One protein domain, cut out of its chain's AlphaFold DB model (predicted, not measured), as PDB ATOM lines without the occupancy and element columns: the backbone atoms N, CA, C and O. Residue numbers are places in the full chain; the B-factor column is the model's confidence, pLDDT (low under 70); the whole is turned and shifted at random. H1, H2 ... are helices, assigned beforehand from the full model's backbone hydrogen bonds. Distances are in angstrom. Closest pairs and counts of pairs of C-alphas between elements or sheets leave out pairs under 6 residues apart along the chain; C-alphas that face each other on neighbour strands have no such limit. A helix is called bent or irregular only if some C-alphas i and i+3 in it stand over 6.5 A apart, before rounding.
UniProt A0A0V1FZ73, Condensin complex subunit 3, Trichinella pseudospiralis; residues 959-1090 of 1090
ATOM      1  N   ASP A 959      -6.041  28.065  14.172       77.56
ATOM      2  CA  ASP A 959      -5.559  27.478  12.924       77.56
ATOM      3  C   ASP A 959      -4.778  28.507  12.088       77.56
ATOM      4  O   ASP A 959      -5.316  29.514  11.618       77.56
ATOM      5  N   ASN A 960      -3.485  28.242  11.882       78.00
ATOM      6  CA  ASN A 960      -2.593  29.129  11.137       78.00
ATOM      7  C   ASN A 960      -2.946  29.231   9.641       78.00
ATOM      8  O   ASN A 960      -2.681  30.274   9.036       78.00
ATOM      9  N   GLU A 961      -3.519  28.188   9.031       78.12
ATOM     10  CA  GLU A 961      -3.913  28.196   7.616       78.12
ATOM     11  C   GLU A 961      -5.150  29.071   7.408       78.12
ATOM     12  O   GLU A 961      -5.180  29.920   6.511       78.12
ATOM     13  N   VAL A 962      -6.133  28.947   8.302       83.38
ATOM     14  CA  VAL A 962      -7.326  29.808   8.317       83.38
ATOM     15  C   VAL A 962      -6.939  31.258   8.597       83.38
ATOM     16  O   VAL A 962      -7.352  32.160   7.862       83.38
ATOM     17  N   ALA A 963      -6.085  31.493   9.600       84.12
ATOM     18  CA  ALA A 963      -5.578  32.824   9.924       84.12
ATOM     19  C   ALA A 963      -4.838  33.457   8.737       84.12
ATOM     20  O   ALA A 963      -4.997  34.648   8.475       84.12
ATOM     21  N   MET A 964      -4.078  32.674   7.966       82.75
ATOM     22  CA  MET A 964      -3.421  33.161   6.754       82.75
ATOM     23  C   MET A 964      -4.431  33.629   5.701       82.75
ATOM     24  O   MET A 964      -4.273  34.731   5.171       82.75
ATOM     25  N   VAL A 965      -5.482  32.846   5.426       83.62
ATOM     26  CA  VAL A 965      -6.548  33.238   4.484       83.62
ATOM     27  C   VAL A 965      -7.265  34.504   4.966       83.62
ATOM     28  O   VAL A 965      -7.497  35.417   4.173       83.62
ATOM     29  N   LEU A 966      -7.556  34.606   6.266       87.12
ATOM     30  CA  LEU A 966      -8.186  35.785   6.862       87.12
ATOM     31  C   LEU A 966      -7.294  37.027   6.774       87.12
ATOM     32  O   LEU A 966      -7.767  38.081   6.358       87.12
ATOM     33  N   VAL A 967      -6.006  36.924   7.115       86.56
ATOM     34  CA  VAL A 967      -5.046  38.036   7.001       86.56
ATOM     35  C   VAL A 967      -4.933  38.505   5.553       86.56
ATOM     36  O   VAL A 967      -4.931  39.709   5.304       86.56
ATOM     37  N   GLN A 968      -4.870  37.585   4.588       84.12
ATOM     38  CA  GLN A 968      -4.836  37.938   3.167       84.12
ATOM     39  C   GLN A 968      -6.134  38.625   2.724       84.12
ATOM     40  O   GLN A 968      -6.085  39.651   2.045       84.12
ATOM     41  N   GLY A 969      -7.289  38.086   3.116       84.12
ATOM     42  CA  GLY A 969      -8.605  38.623   2.780       84.12
ATOM     43  C   GLY A 969      -8.858  40.006   3.381       84.12
ATOM     44  O   GLY A 969      -9.124  40.963   2.652       84.12
ATOM     45  N   PHE A 970      -8.698  40.148   4.699       86.50
ATOM     46  CA  PHE A 970      -8.805  41.437   5.381       86.50
ATOM     47  C   PHE A 970      -7.744  42.422   4.900       86.50
ATOM     48  O   PHE A 970      -8.059  43.590   4.696       86.50
ATOM     49  N   GLY A 971      -6.518  41.960   4.647       85.88
ATOM     50  CA  GLY A 971      -5.455  42.788   4.090       85.88
ATOM     51  C   GLY A 971      -5.835  43.399   2.740       85.88
ATOM     52  O   GLY A 971      -5.635  44.594   2.541       85.88
ATOM     53  N   LYS A 972      -6.460  42.625   1.837       82.38
ATOM     54  CA  LYS A 972      -6.996  43.145   0.563       82.38
ATOM     55  C   LYS A 972      -8.083  44.198   0.786       82.38
ATOM     56  O   LYS A 972      -8.051  45.243   0.142       82.38
ATOM     57  N   LEU A 973      -9.033  43.943   1.689       83.25
ATOM     58  CA  LEU A 973     -10.117  44.890   1.979       83.25
ATOM     59  C   LEU A 973      -9.594  46.202   2.581       83.25
ATOM     60  O   LEU A 973     -10.042  47.270   2.168       83.25
ATOM     61  N   LEU A 974      -8.628  46.116   3.500       84.25
ATOM     62  CA  LEU A 974      -7.953  47.261   4.115       84.25
ATOM     63  C   LEU A 974      -7.159  48.068   3.073       84.25
ATOM     64  O   LEU A 974      -7.263  49.287   3.040       84.25
ATOM     65  N   LEU A 975      -6.402  47.405   2.189       83.75
ATOM     66  CA  LEU A 975      -5.596  48.078   1.156       83.75
ATOM     67  C   LEU A 975      -6.430  48.796   0.094       83.75
ATOM     68  O   LEU A 975      -5.989  49.810  -0.442       83.75
ATOM     69  N   HIS A 976      -7.606  48.264  -0.231       78.62
ATOM     70  CA  HIS A 976      -8.519  48.864  -1.205       78.62
ATOM     71  C   HIS A 976      -9.520  49.848  -0.583       78.62
ATOM     72  O   HIS A 976     -10.476  50.223  -1.262       78.62
ATOM     73  N   ASP A 977      -9.341  50.229   0.688       80.06
ATOM     74  CA  ASP A 977     -10.257  51.099   1.441       80.06
ATOM     75  C   ASP A 977     -11.720  50.608   1.411       80.06
ATOM     76  O   ASP A 977     -12.672  51.381   1.503       80.06
ATOM     77  N   ARG A 978     -11.915  49.289   1.272       77.19
ATOM     78  CA  ARG A 978     -13.231  48.629   1.336       77.19
ATOM     79  C   ARG A 978     -13.642  48.313   2.771       77.19
ATOM     80  O   ARG A 978     -14.803  48.017   3.019       77.19
ATOM     81  N   LEU A 979     -12.694  48.336   3.701       81.19
ATOM     82  CA  LEU A 979     -12.904  48.160   5.131       81.19
ATOM     83  C   LEU A 979     -11.872  49.016   5.862       81.19
ATOM     84  O   LEU A 979     -10.712  49.033   5.466       81.19
ATOM     85  N   SER A 980     -12.274  49.686   6.937       83.12
ATOM     86  CA  SER A 980     -11.362  50.387   7.842       83.12
ATOM     87  C   SER A 980     -11.720  49.991   9.271       83.12
ATOM     88  O   SER A 980     -12.874  50.119   9.679       83.12
ATOM     89  N   SER A 981     -10.772  49.398   9.997       84.94
ATOM     90  CA  SER A 981     -11.007  48.908  11.358       84.94
ATOM     91  C   SER A 981      -9.715  48.846  12.161       84.94
ATOM     92  O   SER A 981      -8.838  48.009  11.929       84.94
ATOM     93  N   THR A 982      -9.650  49.699  13.176       89.12
ATOM     94  CA  THR A 982      -8.568  49.770  14.161       89.12
ATOM     95  C   THR A 982      -8.427  48.455  14.940       89.12
ATOM     96  O   THR A 982      -7.315  48.031  15.257       89.12
ATOM     97  N   LEU A 983      -9.538  47.745  15.185       88.19
ATOM     98  CA  LEU A 983      -9.551  46.441  15.864       88.19
ATOM     99  C   LEU A 983      -8.899  45.335  15.022       88.19
ATOM    100  O   LEU A 983      -8.121  44.542  15.555       88.19
ATOM    101  N   LEU A 984      -9.171  45.296  13.713       87.69
ATOM    102  CA  LEU A 984      -8.550  44.328  12.802       87.69
ATOM    103  C   LEU A 984      -7.049  44.573  12.661       87.69
ATOM    104  O   LEU A 984      -6.259  43.636  12.761       87.69
ATOM    105  N   VAL A 985      -6.647  45.834  12.488       90.62
ATOM    106  CA  VAL A 985      -5.229  46.208  12.405       90.62
ATOM    107  C   VAL A 985      -4.501  45.849  13.699       90.62
ATOM    108  O   VAL A 985      -3.445  45.216  13.644       90.62
ATOM    109  N   LYS A 986      -5.096  46.146  14.864       92.62
ATOM    110  CA  LYS A 986      -4.592  45.684  16.164       92.62
ATOM    111  C   LYS A 986      -4.399  44.169  16.168       92.62
ATOM    112  O   LYS A 986      -3.309  43.717  16.500       92.62
ATOM    113  N   LYS A 987      -5.417  43.393  15.777       90.06
ATOM    114  CA  LYS A 987      -5.366  41.924  15.786       90.06
ATOM    115  C   LYS A 987      -4.239  41.381  14.899       90.06
ATOM    116  O   LYS A 987      -3.451  40.560  15.369       90.06
ATOM    117  N   ILE A 988      -4.103  41.882  13.668       90.88
ATOM    118  CA  ILE A 988      -3.041  41.487  12.724       90.88
ATOM    119  C   ILE A 988      -1.648  41.801  13.294       90.88
ATOM    120  O   ILE A 988      -0.754  40.958  13.229       90.88
ATOM    121  N   ILE A 989      -1.460  42.988  13.882       93.25
ATOM    122  CA  ILE A 989      -0.178  43.369  14.490       93.25
ATOM    123  C   ILE A 989       0.117  42.502  15.717       93.25
ATOM    124  O   ILE A 989       1.236  42.010  15.851       93.25
ATOM    125  N   THR A 990      -0.870  42.255  16.584       91.81
ATOM    126  CA  THR A 990      -0.671  41.379  17.749       91.81
ATOM    127  C   THR A 990      -0.322  39.952  17.338       91.81
ATOM    128  O   THR A 990       0.537  39.337  17.956       91.81
ATOM    129  N   LEU A 991      -0.917  39.452  16.248       89.62
ATOM    130  CA  LEU A 991      -0.610  38.133  15.702       89.62
ATOM    131  C   LEU A 991       0.845  38.061  15.216       89.62
ATOM    132  O   LEU A 991       1.524  37.071  15.453       89.62
ATOM    133  N   TRP A 992       1.365  39.120  14.591       90.44
ATOM    134  CA  TRP A 992       2.747  39.144  14.099       90.44
ATOM    135  C   TRP A 992       3.792  38.927  15.200       90.44
ATOM    136  O   TRP A 992       4.765  38.197  14.990       90.44
ATOM    137  N   PHE A 993       3.563  39.550  16.358       90.75
ATOM    138  CA  PHE A 993       4.442  39.501  17.523       90.75
ATOM    139  C   PHE A 993       4.200  38.291  18.439       90.75
ATOM    140  O   PHE A 993       5.017  38.060  19.323       90.75
ATOM    141  N   ASP A 994       3.129  37.511  18.237       88.38
ATOM    142  CA  ASP A 994       2.835  36.338  19.070       88.38
ATOM    143  C   ASP A 994       3.873  35.228  18.834       88.38
ATOM    144  O   ASP A 994       3.980  34.672  17.736       88.38
ATOM    145  N   CYS A 995       4.652  34.907  19.867       87.38
ATOM    146  CA  CYS A 995       5.742  33.939  19.853       87.38
ATOM    147  C   CYS A 995       5.271  32.503  19.580       87.38
ATOM    148  O   CYS A 995       6.090  31.679  19.172       87.38
ATOM    149  N   SER A 996       3.968  32.213  19.718       84.19
ATOM    150  CA  SER A 996       3.393  30.923  19.320       84.19
ATOM    151  C   SER A 996       3.466  30.685  17.809       84.19
ATOM    152  O   SER A 996       3.392  29.544  17.355       84.19
ATOM    153  N   ILE A 997       3.606  31.750  17.012       82.56
ATOM    154  CA  ILE A 997       3.773  31.647  15.563       82.56
ATOM    155  C   ILE A 997       5.256  31.418  15.245       82.56
ATOM    156  O   ILE A 997       6.110  32.169  15.727       82.56
ATOM    157  N   PRO A 998       5.605  30.430  14.402       76.94
ATOM    158  CA  PRO A 998       6.994  30.196  14.017       76.94
ATOM    159  C   PRO A 998       7.640  31.430  13.365       76.94
ATOM    160  O   PRO A 998       7.073  32.018  12.443       76.94
ATOM    161  N   GLU A 999       8.869  31.780  13.767       68.94
ATOM    162  CA  GLU A 999       9.627  32.922  13.209       68.94
ATOM    163  C   GLU A 999       9.779  32.891  11.693       68.94
ATOM    164  O   GLU A 999       9.686  33.927  11.035       68.94
ATOM    165  N   ASN A1000       9.945  31.696  11.132       64.62
ATOM    166  CA  ASN A1000      10.062  31.485   9.693       64.62
ATOM    167  C   ASN A1000       8.749  31.024   9.037       64.62
ATOM    168  O   ASN A1000       8.775  30.608   7.876       64.62
ATOM    169  N   GLY A1001       7.624  31.089   9.755       74.62
ATOM    170  CA  GLY A1001       6.309  30.689   9.259       74.62
ATOM    171  C   GLY A1001       5.768  31.636   8.184       74.62
ATOM    172  O   GLY A1001       6.000  32.847   8.226       74.62
ATOM    173  N   GLU A1002       5.021  31.091   7.220       74.75
ATOM    174  CA  GLU A1002       4.441  31.862   6.107       74.75
ATOM    175  C   GLU A1002       3.498  32.971   6.589       74.75
ATOM    176  O   GLU A1002       3.567  34.091   6.092       74.75
ATOM    177  N   LEU A1003       2.703  32.722   7.633       79.69
ATOM    178  CA  LEU A1003       1.809  33.719   8.228       79.69
ATOM    179  C   LEU A1003       2.558  34.982   8.696       79.69
ATOM    180  O   LEU A1003       2.179  36.103   8.344       79.69
ATOM    181  N   ARG A1004       3.676  34.819   9.420       83.88
ATOM    182  CA  ARG A1004       4.501  35.948   9.888       83.88
ATOM    183  C   ARG A1004       5.145  36.696   8.717       83.88
ATOM    184  O   ARG A1004       5.246  37.925   8.762       83.88
ATOM    185  N   LYS A1005       5.528  35.989   7.643       78.69
ATOM    186  CA  LYS A1005       6.022  36.610   6.401       78.69
ATOM    187  C   LYS A1005       4.929  37.420   5.710       78.69
ATOM    188  O   LYS A1005       5.198  38.559   5.340       78.69
ATOM    189  N   VAL A1006       3.722  36.876   5.546       79.75
ATOM    190  CA  VAL A1006       2.588  37.566   4.907       79.75
ATOM    191  C   VAL A1006       2.276  38.868   5.641       79.75
ATOM    192  O   VAL A1006       2.250  39.930   5.018       79.75
ATOM    193  N   ILE A1007       2.147  38.819   6.970       85.56
ATOM    194  CA  ILE A1007       1.892  40.017   7.779       85.56
ATOM    195  C   ILE A1007       3.056  41.016   7.680       85.56
ATOM    196  O   ILE A1007       2.833  42.210   7.481       85.56
ATOM    197  N   GLY A1008       4.302  40.536   7.756       82.81
ATOM    198  CA  GLY A1008       5.493  41.383   7.664       82.81
ATOM    199  C   GLY A1008       5.641  42.119   6.326       82.81
ATOM    200  O   GLY A1008       6.207  43.208   6.301       82.81
ATOM    201  N   HIS A1009       5.118  41.565   5.225       80.00
ATOM    202  CA  HIS A1009       5.043  42.260   3.932       80.00
ATOM    203  C   HIS A1009       3.838  43.206   3.851       80.00
ATOM    204  O   HIS A1009       3.957  44.297   3.294       80.00
ATOM    205  N   PHE A1010       2.696  42.806   4.416       85.44
ATOM    206  CA  PHE A1010       1.469  43.600   4.425       85.44
ATOM    207  C   PHE A1010       1.618  44.905   5.221       85.44
ATOM    208  O   PHE A1010       1.284  45.966   4.697       85.44
ATOM    209  N   LEU A1011       2.140  44.855   6.454       90.06
ATOM    210  CA  LEU A1011       2.124  46.002   7.376       90.06
ATOM    211  C   LEU A1011       2.847  47.250   6.835       90.06
ATOM    212  O   LEU A1011       2.235  48.318   6.854       90.06
ATOM    213  N   PRO A1012       4.090  47.169   6.313       84.81
ATOM    214  CA  PRO A1012       4.743  48.335   5.722       84.81
ATOM    215  C   PRO A1012       4.001  48.847   4.488       84.81
ATOM    216  O   PRO A1012       3.924  50.052   4.279       84.81
ATOM    217  N   PHE A1013       3.439  47.950   3.671       80.62
ATOM    218  CA  PHE A1013       2.730  48.351   2.461       80.62
ATOM    219  C   PHE A1013       1.432  49.095   2.786       80.62
ATOM    220  O   PHE A1013       1.206  50.168   2.238       80.62
ATOM    221  N   TYR A1014       0.630  48.574   3.718       85.56
ATOM    222  CA  TYR A1014      -0.566  49.248   4.221       85.56
ATOM    223  C   TYR A1014      -0.209  50.596   4.854       85.56
ATOM    224  O   TYR A1014      -0.724  51.628   4.440       85.56
ATOM    225  N   ALA A1015       0.753  50.614   5.781       87.69
ATOM    226  CA  ALA A1015       1.143  51.830   6.485       87.69
ATOM    227  C   ALA A1015       1.672  52.930   5.548       87.69
ATOM    228  O   ALA A1015       1.378  54.100   5.745       87.69
ATOM    229  N   PHE A1016       2.462  52.589   4.529       86.88
ATOM    230  CA  PHE A1016       3.112  53.592   3.674       86.88
ATOM    231  C   PHE A1016       2.292  53.973   2.435       86.88
ATOM    232  O   PHE A1016       2.703  54.864   1.684       86.88
ATOM    233  N   CYS A1017       1.140  53.325   2.222       83.56
ATOM    234  CA  CYS A1017       0.251  53.595   1.096       83.56
ATOM    235  C   CYS A1017      -0.481  54.936   1.242       83.56
ATOM    236  O   CYS A1017      -0.560  55.697   0.277       83.56
ATOM    237  N   SER A1018      -0.987  55.252   2.439       84.00
ATOM    238  CA  SER A1018      -1.713  56.498   2.691       84.00
ATOM    239  C   SER A1018      -1.575  56.978   4.137       84.00
ATOM    240  O   SER A1018      -1.375  56.195   5.064       84.00
ATOM    241  N   VAL A1019      -1.758  58.285   4.348       87.31
ATOM    242  CA  VAL A1019      -1.824  58.871   5.701       87.31
ATOM    243  C   VAL A1019      -3.036  58.334   6.475       87.31
ATOM    244  O   VAL A1019      -2.960  58.159   7.687       87.31
ATOM    245  N   HIS A1020      -4.138  58.017   5.785       88.00
ATOM    246  CA  HIS A1020      -5.316  57.413   6.414       88.00
ATOM    247  C   HIS A1020      -4.970  56.073   7.078       88.00
ATOM    248  O   HIS A1020      -5.305  55.864   8.240       88.00
ATOM    249  N   HIS A1021      -4.221  55.207   6.392       89.88
ATOM    250  CA  HIS A1021      -3.777  53.918   6.934       89.88
ATOM    251  C   HIS A1021      -2.839  54.076   8.138       89.88
ATOM    252  O   HIS A1021      -2.963  53.335   9.113       89.88
ATOM    253  N   GLN A1022      -1.946  55.074   8.120       91.38
ATOM    254  CA  GLN A1022      -1.109  55.393   9.285       91.38
ATOM    255  C   GLN A1022      -1.936  55.848  10.486       91.38
ATOM    256  O   GLN A1022      -1.623  55.449  11.606       91.38
ATOM    257  N   ASN A1023      -2.993  56.637  10.267       91.62
ATOM    258  CA  ASN A1023      -3.883  57.077  11.342       91.62
ATOM    259  C   ASN A1023      -4.598  55.890  11.998       91.62
ATOM    260  O   ASN A1023      -4.635  55.823  13.221       91.62
ATOM    261  N   VAL A1024      -5.058  54.904  11.219       92.50
ATOM    262  CA  VAL A1024      -5.659  53.672  11.770       92.50
ATOM    263  C   VAL A1024      -4.659  52.907  12.653       92.50
ATOM    264  O   VAL A1024      -5.015  52.418  13.725       92.50
ATOM    265  N   ILE A1025      -3.383  52.826  12.255       93.75
ATOM    266  CA  ILE A1025      -2.332  52.211  13.089       93.75
ATOM    267  C   ILE A1025      -2.064  53.056  14.345       93.75
ATOM    268  O   ILE A1025      -1.897  52.501  15.432       93.75
ATOM    269  N   ALA A1026      -2.036  54.384  14.215       92.56
ATOM    270  CA  ALA A1026      -1.817  55.303  15.330       92.56
ATOM    271  C   ALA A1026      -2.937  55.211  16.379       92.56
ATOM    272  O   ALA A1026      -2.654  55.179  17.575       92.56
ATOM    273  N   GLU A1027      -4.192  55.079  15.951       93.25
ATOM    274  CA  GLU A1027      -5.336  54.836  16.836       93.25
ATOM    275  C   GLU A1027      -5.223  53.494  17.577       93.25
ATOM    276  O   GLU A1027      -5.586  53.390  18.749       93.25
ATOM    277  N   ALA A1028      -4.670  52.462  16.927       93.62
ATOM    278  CA  ALA A1028      -4.450  51.154  17.542       93.62
ATOM    279  C   ALA A1028      -3.254  51.128  18.514       93.62
ATOM    280  O   ALA A1028      -3.151  50.200  19.321       93.62
ATOM    281  N   PHE A1029      -2.362  52.125  18.460       94.12
ATOM    282  CA  PHE A1029      -1.042  52.113  19.098       94.12
ATOM    283  C   PHE A1029      -1.096  51.760  20.587       94.12
ATOM    284  O   PHE A1029      -0.523  50.756  21.010       94.12
ATOM    285  N   LEU A1030      -1.821  52.552  21.385       93.19
ATOM    286  CA  LEU A1030      -1.892  52.354  22.838       93.19
ATOM    287  C   LEU A1030      -2.558  51.022  23.190       93.19
ATOM    288  O   LEU A1030      -2.159  50.354  24.139       93.19
ATOM    289  N   SER A1031      -3.544  50.595  22.399       94.31
ATOM    290  CA  SER A1031      -4.234  49.328  22.630       94.31
ATOM    291  C   SER A1031      -3.350  48.110  22.335       94.31
ATOM    292  O   SER A1031      -3.506  47.081  22.992       94.31
ATOM    293  N   ILE A1032      -2.425  48.212  21.373       93.94
ATOM    294  CA  ILE A1032      -1.423  47.175  21.077       93.94
ATOM    295  C   ILE A1032      -0.386  47.108  22.202       93.94
ATOM    296  O   ILE A1032      -0.108  46.021  22.702       93.94
ATOM    297  N   VAL A1033       0.144  48.258  22.633       92.94
ATOM    298  CA  VAL A1033       1.125  48.320  23.729       92.94
ATOM    299  C   VAL A1033       0.523  47.760  25.017       92.94
ATOM    300  O   VAL A1033       1.087  46.835  25.594       92.94
ATOM    301  N   ASN A1034      -0.674  48.216  25.403       92.50
ATOM    302  CA  ASN A1034      -1.365  47.714  26.594       92.50
ATOM    303  C   ASN A1034      -1.663  46.210  26.499       92.50
ATOM    304  O   ASN A1034      -1.596  45.515  27.508       92.50
ATOM    305  N   HIS A1035      -1.981  45.685  25.309       91.62
ATOM    306  CA  HIS A1035      -2.199  44.248  25.131       91.62
ATOM    307  C   HIS A1035      -0.954  43.438  25.499       91.62
ATOM    308  O   HIS A1035      -1.077  42.448  26.218       91.62
ATOM    309  N   PHE A1036       0.227  43.853  25.037       91.31
ATOM    310  CA  PHE A1036       1.472  43.147  25.326       91.31
ATOM    311  C   PHE A1036       2.015  43.412  26.722       91.31
ATOM    312  O   PHE A1036       2.586  42.500  27.304       91.31
ATOM    313  N   ASP A1037       1.758  44.583  27.297       89.62
ATOM    314  CA  ASP A1037       2.079  44.868  28.698       89.62
ATOM    315  C   ASP A1037       1.371  43.886  29.652       89.62
ATOM    316  O   ASP A1037       1.968  43.353  30.582       89.62
ATOM    317  N   HIS A1038       0.123  43.518  29.342       89.44
ATOM    318  CA  HIS A1038      -0.624  42.500  30.093       89.44
ATOM    319  C   HIS A1038      -0.302  41.055  29.667       89.44
ATOM    320  O   HIS A1038      -0.666  40.115  30.369       89.44
ATOM    321  N   ASN A1039       0.351  40.850  28.516       87.69
ATOM    322  CA  ASN A1039       0.613  39.531  27.926       87.69
ATOM    323  C   ASN A1039       2.077  39.377  27.480       87.69
ATOM    324  O   ASN A1039       2.344  38.858  26.395       87.69
ATOM    325  N   VAL A1040       3.035  39.799  28.312       85.44
ATOM    326  CA  VAL A1040       4.470  39.852  27.955       85.44
ATOM    327  C   VAL A1040       5.011  38.497  27.489       85.44
ATOM    328  O   VAL A1040       5.827  38.433  26.575       85.44
ATOM    329  N   MET A1041       4.492  37.393  28.040       86.44
ATOM    330  CA  MET A1041       4.886  36.027  27.660       86.44
ATOM    331  C   MET A1041       4.676  35.731  26.165       86.44
ATOM    332  O   MET A1041       5.410  34.928  25.591       86.44
ATOM    333  N   LYS A1042       3.722  36.411  25.514       85.69
ATOM    334  CA  LYS A1042       3.470  36.276  24.075       85.69
ATOM    335  C   LYS A1042       4.533  36.934  23.197       85.69
ATOM    336  O   LYS A1042       4.552  36.647  22.012       85.69
ATOM    337  N   LEU A1043       5.413  37.788  23.722       85.38
ATOM    338  CA  LEU A1043       6.463  38.434  22.922       85.38
ATOM    339  C   LEU A1043       7.721  37.567  22.742       85.38
ATOM    340  O   LEU A1043       8.529  37.822  21.847       85.38
ATOM    341  N   GLY A1044       7.903  36.530  23.566       86.06
ATOM    342  CA  GLY A1044       9.100  35.689  23.525       86.06
ATOM    343  C   GLY A1044      10.374  36.496  23.800       86.06
ATOM    344  O   GLY A1044      10.592  36.946  24.920       86.06
ATOM    345  N   SER A1045      11.231  36.654  22.786       83.31
ATOM    346  CA  SER A1045      12.489  37.414  22.868       83.31
ATOM    347  C   SER A1045      12.341  38.914  22.581       83.31
ATOM    348  O   SER A1045      13.302  39.654  22.784       83.31
ATOM    349  N   VAL A1046      11.173  39.355  22.102       87.31
ATOM    350  CA  VAL A1046      10.909  40.748  21.719       87.31
ATOM    351  C   VAL A1046      10.514  41.573  22.943       87.31
ATOM    352  O   VAL A1046       9.749  41.133  23.797       87.31
ATOM    353  N   THR A1047      11.021  42.797  23.026       89.94
ATOM    354  CA  THR A1047      10.722  43.748  24.107       89.94
ATOM    355  C   THR A1047       9.570  44.690  23.744       89.94
ATOM    356  O   THR A1047       9.284  44.929  22.568       89.94
ATOM    357  N   ILE A1048       8.900  45.272  24.746       90.19
ATOM    358  CA  ILE A1048       7.824  46.255  24.512       90.19
ATOM    359  C   ILE A1048       8.383  47.494  23.799       90.19
ATOM    360  O   ILE A1048       7.734  48.044  22.908       90.19
ATOM    361  N   GLU A1049       9.612  47.899  24.120       90.88
ATOM    362  CA  GLU A1049      10.303  49.001  23.456       90.88
ATOM    363  C   GLU A1049      10.492  48.741  21.955       90.88
ATOM    364  O   GLU A1049      10.303  49.647  21.140       90.88
ATOM    365  N   GLU A1050      10.803  47.501  21.562       89.94
ATOM    366  CA  GLU A1050      10.902  47.107  20.153       89.94
ATOM    367  C   GLU A1050       9.541  47.143  19.444       89.94
ATOM    368  O   GLU A1050       9.467  47.593  18.296       89.94
ATOM    369  N   VAL A1051       8.455  46.751  20.125       91.62
ATOM    370  CA  VAL A1051       7.079  46.878  19.606       91.62
ATOM    371  C   VAL A1051       6.721  48.351  19.391       91.62
ATOM    372  O   VAL A1051       6.245  48.726  18.317       91.62
ATOM    373  N   MET A1052       6.996  49.214  20.374       92.31
ATOM    374  CA  MET A1052       6.752  50.656  20.270       92.31
ATOM    375  C   MET A1052       7.563  51.281  19.134       92.31
ATOM    376  O   MET A1052       7.023  52.043  18.330       92.31
ATOM    377  N   TYR A1053       8.846  50.932  19.023       91.06
ATOM    378  CA  TYR A1053       9.712  51.406  17.947       91.06
ATOM    379  C   TYR A1053       9.204  50.972  16.566       91.06
ATOM    380  O   TYR A1053       9.191  51.767  15.623       91.06
ATOM    381  N   PHE A1054       8.741  49.726  16.444       92.56
ATOM    382  CA  PHE A1054       8.135  49.217  15.218       92.56
ATOM    383  C   PHE A1054       6.884  50.013  14.820       92.56
ATOM    384  O   PHE A1054       6.781  50.451  13.673       92.56
ATOM    385  N   LEU A1055       5.970  50.259  15.763       92.94
ATOM    386  CA  LEU A1055       4.755  51.037  15.512       92.94
ATOM    387  C   LEU A1055       5.074  52.482  15.106       92.94
ATOM    388  O   LEU A1055       4.549  52.956  14.100       92.94
ATOM    389  N   LEU A1056       5.999  53.145  15.811       92.50
ATOM    390  CA  LEU A1056       6.460  54.499  15.471       92.50
ATOM    391  C   LEU A1056       7.038  54.573  14.053       92.50
ATOM    392  O   LEU A1056       6.853  55.562  13.343       92.50
ATOM    393  N   LYS A1057       7.735  53.517  13.620       90.50
ATOM    394  CA  LYS A1057       8.272  53.430  12.263       90.50
ATOM    395  C   LYS A1057       7.165  53.319  11.215       90.50
ATOM    396  O   LYS A1057       7.279  53.956  10.168       90.50
ATOM    397  N   LEU A1058       6.114  52.537  11.478       89.38
ATOM    398  CA  LEU A1058       4.967  52.406  10.574       89.38
ATOM    399  C   LEU A1058       4.167  53.711  10.459       89.38
ATOM    400  O   LEU A1058       3.724  54.056   9.366       89.38
ATOM    401  N   THR A1059       4.040  54.473  11.545       91.06
ATOM    402  CA  THR A1059       3.307  55.751  11.568       91.06
ATOM    403  C   THR A1059       4.170  56.965  11.210       91.06
ATOM    404  O   THR A1059       3.748  58.105  11.396       91.06
ATOM    405  N   SER A1060       5.393  56.761  10.715       87.25
ATOM    406  CA  SER A1060       6.254  57.872  10.307       87.25
ATOM    407  C   SER A1060       5.794  58.467   8.976       87.25
ATOM    408  O   SER A1060       5.853  57.811   7.930       87.25
ATOM    409  N   LEU A1061       5.434  59.753   8.987       83.31
ATOM    410  CA  LEU A1061       5.055  60.507   7.784       83.31
ATOM    411  C   LEU A1061       6.165  60.553   6.727       83.31
ATOM    412  O   LEU A1061       5.900  60.777   5.550       83.31
ATOM    413  N   THR A1062       7.420  60.324   7.119       76.94
ATOM    414  CA  THR A1062       8.546  60.351   6.184       76.94
ATOM    415  C   THR A1062       8.615  59.126   5.270       76.94
ATOM    416  O   THR A1062       9.422  59.110   4.345       76.94
ATOM    417  N   GLN A1063       7.857  58.071   5.582       74.25
ATOM    418  CA  GLN A1063       7.821  56.822   4.817       74.25
ATOM    419  C   GLN A1063       6.654  56.778   3.818       74.25
ATOM    420  O   GLN A1063       6.623  55.891   2.970       74.25
ATOM    421  N   VAL A1064       5.709  57.725   3.894       75.62
ATOM    422  CA  VAL A1064       4.537  57.771   3.008       75.62
ATOM    423  C   VAL A1064       4.970  58.120   1.587       75.62
ATOM    424  O   VAL A1064       5.710  59.082   1.364       75.62
ATOM    425  N   VAL A1065       4.492  57.350   0.609       67.31
ATOM    426  CA  VAL A1065       4.774  57.612  -0.807       67.31
ATOM    427  C   VAL A1065       4.143  58.959  -1.208       67.31
ATOM    428  O   VAL A1065       2.937  59.134  -1.031       67.31
ATOM    429  N   PRO A1066       4.902  59.925  -1.768       49.50
ATOM    430  CA  PRO A1066       4.317  61.171  -2.249       49.50
ATOM    431  C   PRO A1066       3.319  60.856  -3.366       49.50
ATOM    432  O   PRO A1066       3.685  60.175  -4.325       49.50
ATOM    433  N   HIS A1067       2.080  61.350  -3.274       43.44
ATOM    434  CA  HIS A1067       1.083  61.230  -4.342       43.44
ATOM    435  C   HIS A1067       1.597  61.895  -5.634       43.44
ATOM    436  O   HIS A1067       1.360  63.074  -5.891       43.44
ATOM    437  N   ALA A1068       2.309  61.138  -6.469       32.16
ATOM    438  CA  ALA A1068       2.584  61.518  -7.842       32.16
ATOM    439  C   ALA A1068       1.290  61.351  -8.646       32.16
ATOM    440  O   ALA A1068       0.659  60.292  -8.649       32.16
ATOM    441  N   VAL A1069       0.882  62.437  -9.296       33.06
ATOM    442  CA  VAL A1069      -0.285  62.543 -10.173       33.06
ATOM    443  C   VAL A1069      -0.273  61.407 -11.200       33.06
ATOM    444  O   VAL A1069       0.526  61.397 -12.131       33.06
ATOM    445  N   GLY A1070      -1.174  60.439 -11.028       30.70
ATOM    446  CA  GLY A1070      -1.402  59.373 -11.997       30.70
ATOM    447  C   GLY A1070      -1.930  58.093 -11.359       30.70
ATOM    448  O   GLY A1070      -1.155  57.235 -10.943       30.70
ATOM    449  N   LYS A1071      -3.254  57.893 -11.401       33.12
ATOM    450  CA  LYS A1071      -3.947  56.641 -11.020       33.12
ATOM    451  C   LYS A1071      -3.362  55.362 -11.671       33.12
ATOM    452  O   LYS A1071      -3.686  54.266 -11.232       33.12
ATOM    453  N   ARG A1072      -2.482  55.473 -12.679       29.59
ATOM    454  CA  ARG A1072      -1.808  54.353 -13.366       29.59
ATOM    455  C   ARG A1072      -0.611  53.744 -12.618       29.59
ATOM    456  O   ARG A1072      -0.381  52.552 -12.780       29.59
ATOM    457  N   GLN A1073       0.142  54.490 -11.800       28.78
ATOM    458  CA  GLN A1073       1.307  53.916 -11.088       28.78
ATOM    459  C   GLN A1073       0.908  53.138  -9.828       28.78
ATOM    460  O   GLN A1073       1.472  52.077  -9.568       28.78
ATOM    461  N   VAL A1074      -0.122  53.595  -9.109       35.38
ATOM    462  CA  VAL A1074      -0.715  52.848  -7.985       35.38
ATOM    463  C   VAL A1074      -1.357  51.551  -8.480       35.38
ATOM    464  O   VAL A1074      -1.221  50.527  -7.823       35.38
ATOM    465  N   PHE A1075      -1.945  51.550  -9.684       31.33
ATOM    466  CA  PHE A1075      -2.461  50.337 -10.322       31.33
ATOM    467  C   PHE A1075      -1.364  49.309 -10.626       31.33
ATOM    468  O   PHE A1075      -1.625  48.129 -10.465       31.33
ATOM    469  N   ASN A1076      -0.144  49.725 -10.995       29.89
ATOM    470  CA  ASN A1076       0.973  48.805 -11.265       29.89
ATOM    471  C   ASN A1076       1.605  48.211  -9.989       29.89
ATOM    472  O   ASN A1076       2.026  47.058  -9.978       29.89
ATOM    473  N   TYR A1077       1.634  48.970  -8.889       33.09
ATOM    474  CA  TYR A1077       2.051  48.447  -7.579       33.09
ATOM    475  C   TYR A1077       0.955  47.590  -6.928       33.09
ATOM    476  O   TYR A1077       1.251  46.533  -6.370       33.09
ATOM    477  N   CYS A1078      -0.314  47.980  -7.085       31.33
ATOM    478  CA  CYS A1078      -1.466  47.161  -6.717       31.33
ATOM    479  C   CYS A1078      -1.622  45.935  -7.617       31.33
ATOM    480  O   CYS A1078      -2.151  44.958  -7.129       31.33
ATOM    481  N   THR A1079      -1.155  45.898  -8.871       31.92
ATOM    482  CA  THR A1079      -1.116  44.651  -9.661       31.92
ATOM    483  C   THR A1079       0.076  43.778  -9.313       31.92
ATOM    484  O   THR A1079      -0.068  42.568  -9.377       31.92
ATOM    485  N   CYS A1080       1.215  44.320  -8.867       30.80
ATOM    486  CA  CYS A1080       2.284  43.505  -8.272       30.80
ATOM    487  C   CYS A1080       1.861  42.870  -6.939       30.80
ATOM    488  O   CYS A1080       2.311  41.772  -6.633       30.80
ATOM    489  N   ILE A1081       0.980  43.515  -6.168       39.06
ATOM    490  CA  ILE A1081       0.490  42.997  -4.881       39.06
ATOM    491  C   ILE A1081      -0.848  42.280  -4.990       39.06
ATOM    492  O   ILE A1081      -1.035  41.311  -4.279       39.06
ATOM    493  N   CYS A1082      -1.719  42.619  -5.934       31.98
ATOM    494  CA  CYS A1082      -2.701  41.668  -6.430       31.98
ATOM    495  C   CYS A1082      -1.956  40.483  -7.027       31.98
ATOM    496  O   CYS A1082      -2.373  39.392  -6.773       31.98
ATOM    497  N   MET A1083      -0.784  40.588  -7.648       32.78
ATOM    498  CA  MET A1083       0.004  39.380  -7.911       32.78
ATOM    499  C   MET A1083       0.484  38.741  -6.597       32.78
ATOM    500  O   MET A1083       0.218  37.582  -6.398       32.78
ATOM    501  N   ILE A1084       1.061  39.425  -5.611       33.59
ATOM    502  CA  ILE A1084       1.521  38.760  -4.362       33.59
ATOM    503  C   ILE A1084       0.372  38.217  -3.459       33.59
ATOM    504  O   ILE A1084       0.584  37.271  -2.707       33.59
ATOM    505  N   LEU A1085      -0.843  38.769  -3.541       32.38
ATOM    506  CA  LEU A1085      -2.048  38.412  -2.765       32.38
ATOM    507  C   LEU A1085      -3.123  37.683  -3.610       32.38
ATOM    508  O   LEU A1085      -4.047  37.088  -3.058       32.38
ATOM    509  N   SER A1086      -3.043  37.721  -4.940       31.19
ATOM    510  CA  SER A1086      -3.876  37.005  -5.932       31.19
ATOM    511  C   SER A1086      -3.092  35.951  -6.709       31.19
ATOM    512  O   SER A1086      -3.709  35.244  -7.487       31.19
ATOM    513  N   THR A1087      -1.798  35.720  -6.476       29.64
ATOM    514  CA  THR A1087      -1.131  34.487  -6.948       29.64
ATOM    515  C   THR A1087      -1.549  33.247  -6.162       29.64
ATOM    516  O   THR A1087      -1.135  32.143  -6.496       29.64
ATOM    517  N   ALA A1088      -2.459  33.409  -5.197       28.06
ATOM    518  CA  ALA A1088      -3.321  32.347  -4.691       28.06
ATOM    519  C   ALA A1088      -4.564  32.078  -5.585       28.06
ATOM    520  O   ALA A1088      -5.369  31.210  -5.258       28.06
ATOM    521  N   TYR A1089      -4.748  32.832  -6.679       26.09
ATOM    522  CA  TYR A1089      -5.956  32.890  -7.513       26.09
ATOM    523  C   TYR A1089      -5.654  33.210  -8.987       26.09
ATOM    524  O   TYR A1089      -5.864  34.326  -9.465       26.09
ATOM    525  N   SER A1090      -5.213  32.191  -9.712       22.88
ATOM    526  CA  SER A1090      -5.538  31.957 -11.124       22.88
ATOM    527  C   SER A1090      -5.267  30.493 -11.425       22.88
ATOM    528  O   SER A1090      -4.086  30.105 -11.244       22.88
TER     529      SER A1090
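Overview. This is residues 959 to 1090 of the 1090 residues of the protein "Condensin complex subunit 3" of Trichinella pseudospiralis (UniProt A0A0V1FZ73). H3 forms the core, with H1 side by side with it and H2 crossing it steeply; beyond H2 the long, bent H4 turns at the small H5, and H6 folds back beside it. H7 lies at the opposite end, near H3, after a long link whose residues 1068 to 1070 stick out. The 132 printed residues hold seven named helices, H1 to H7, and no named strand: all helix, compact, with a radius of gyration of the C-alphas of 15.0 A and spans of 45 by 34 by 23 A.

Along the chain. H1, residues 960 to 975, begins at C-alpha (-2.593, 29.129, 11.137) and is 21.6 A long. H2 is residues 982 to 993, and H3 residues 1002 to 1017, 22.7 A. H4, residues 1019 to 1038, was assigned as one helix by its hydrogen bonds but is bent: C-alphas 1027 and 1030 are 7.4 A apart, between arms H4a, 1019 to 1027, and H4b, 1030 to 1038. H5 is residues 1040 to 1043, H6 1048 to 1058. H7, residues 1071 to 1086, 20.3 A, has a kink of 28 degrees near residue 1080 and ends at C-alpha (-3.876, 37.005, -5.932).

Arrangement. The hub, H3, touches H1 the same way at a shallow tilt of 10 degrees; the closest C-alphas, Met 964 and Leu 1003, are 5.5 A apart. H2 touches H3 at a steep 46 degrees, closest at C-alphas 992 and 1004, 5.6 A. H6 touches H4b at a shallow 20 degrees, opposite ways, with C-alphas 1033 and 1052 closest at 7.0 A. Every O i to N i+4 pair is within hydrogen-bond range in H1, H2, H4a, H4b and H6, against 10 of 12 in H3 and 11 of 12 in H7; H5 is too short for one.

Size, cuts and confidence. The farthest C-alphas, Met 1041 and Val 1069, are 46.5 A apart. The printed part has no cut. The link from H6 to H7 is long. Residues 999 to 1000 and 1065 to 1090 have pLDDT under 70.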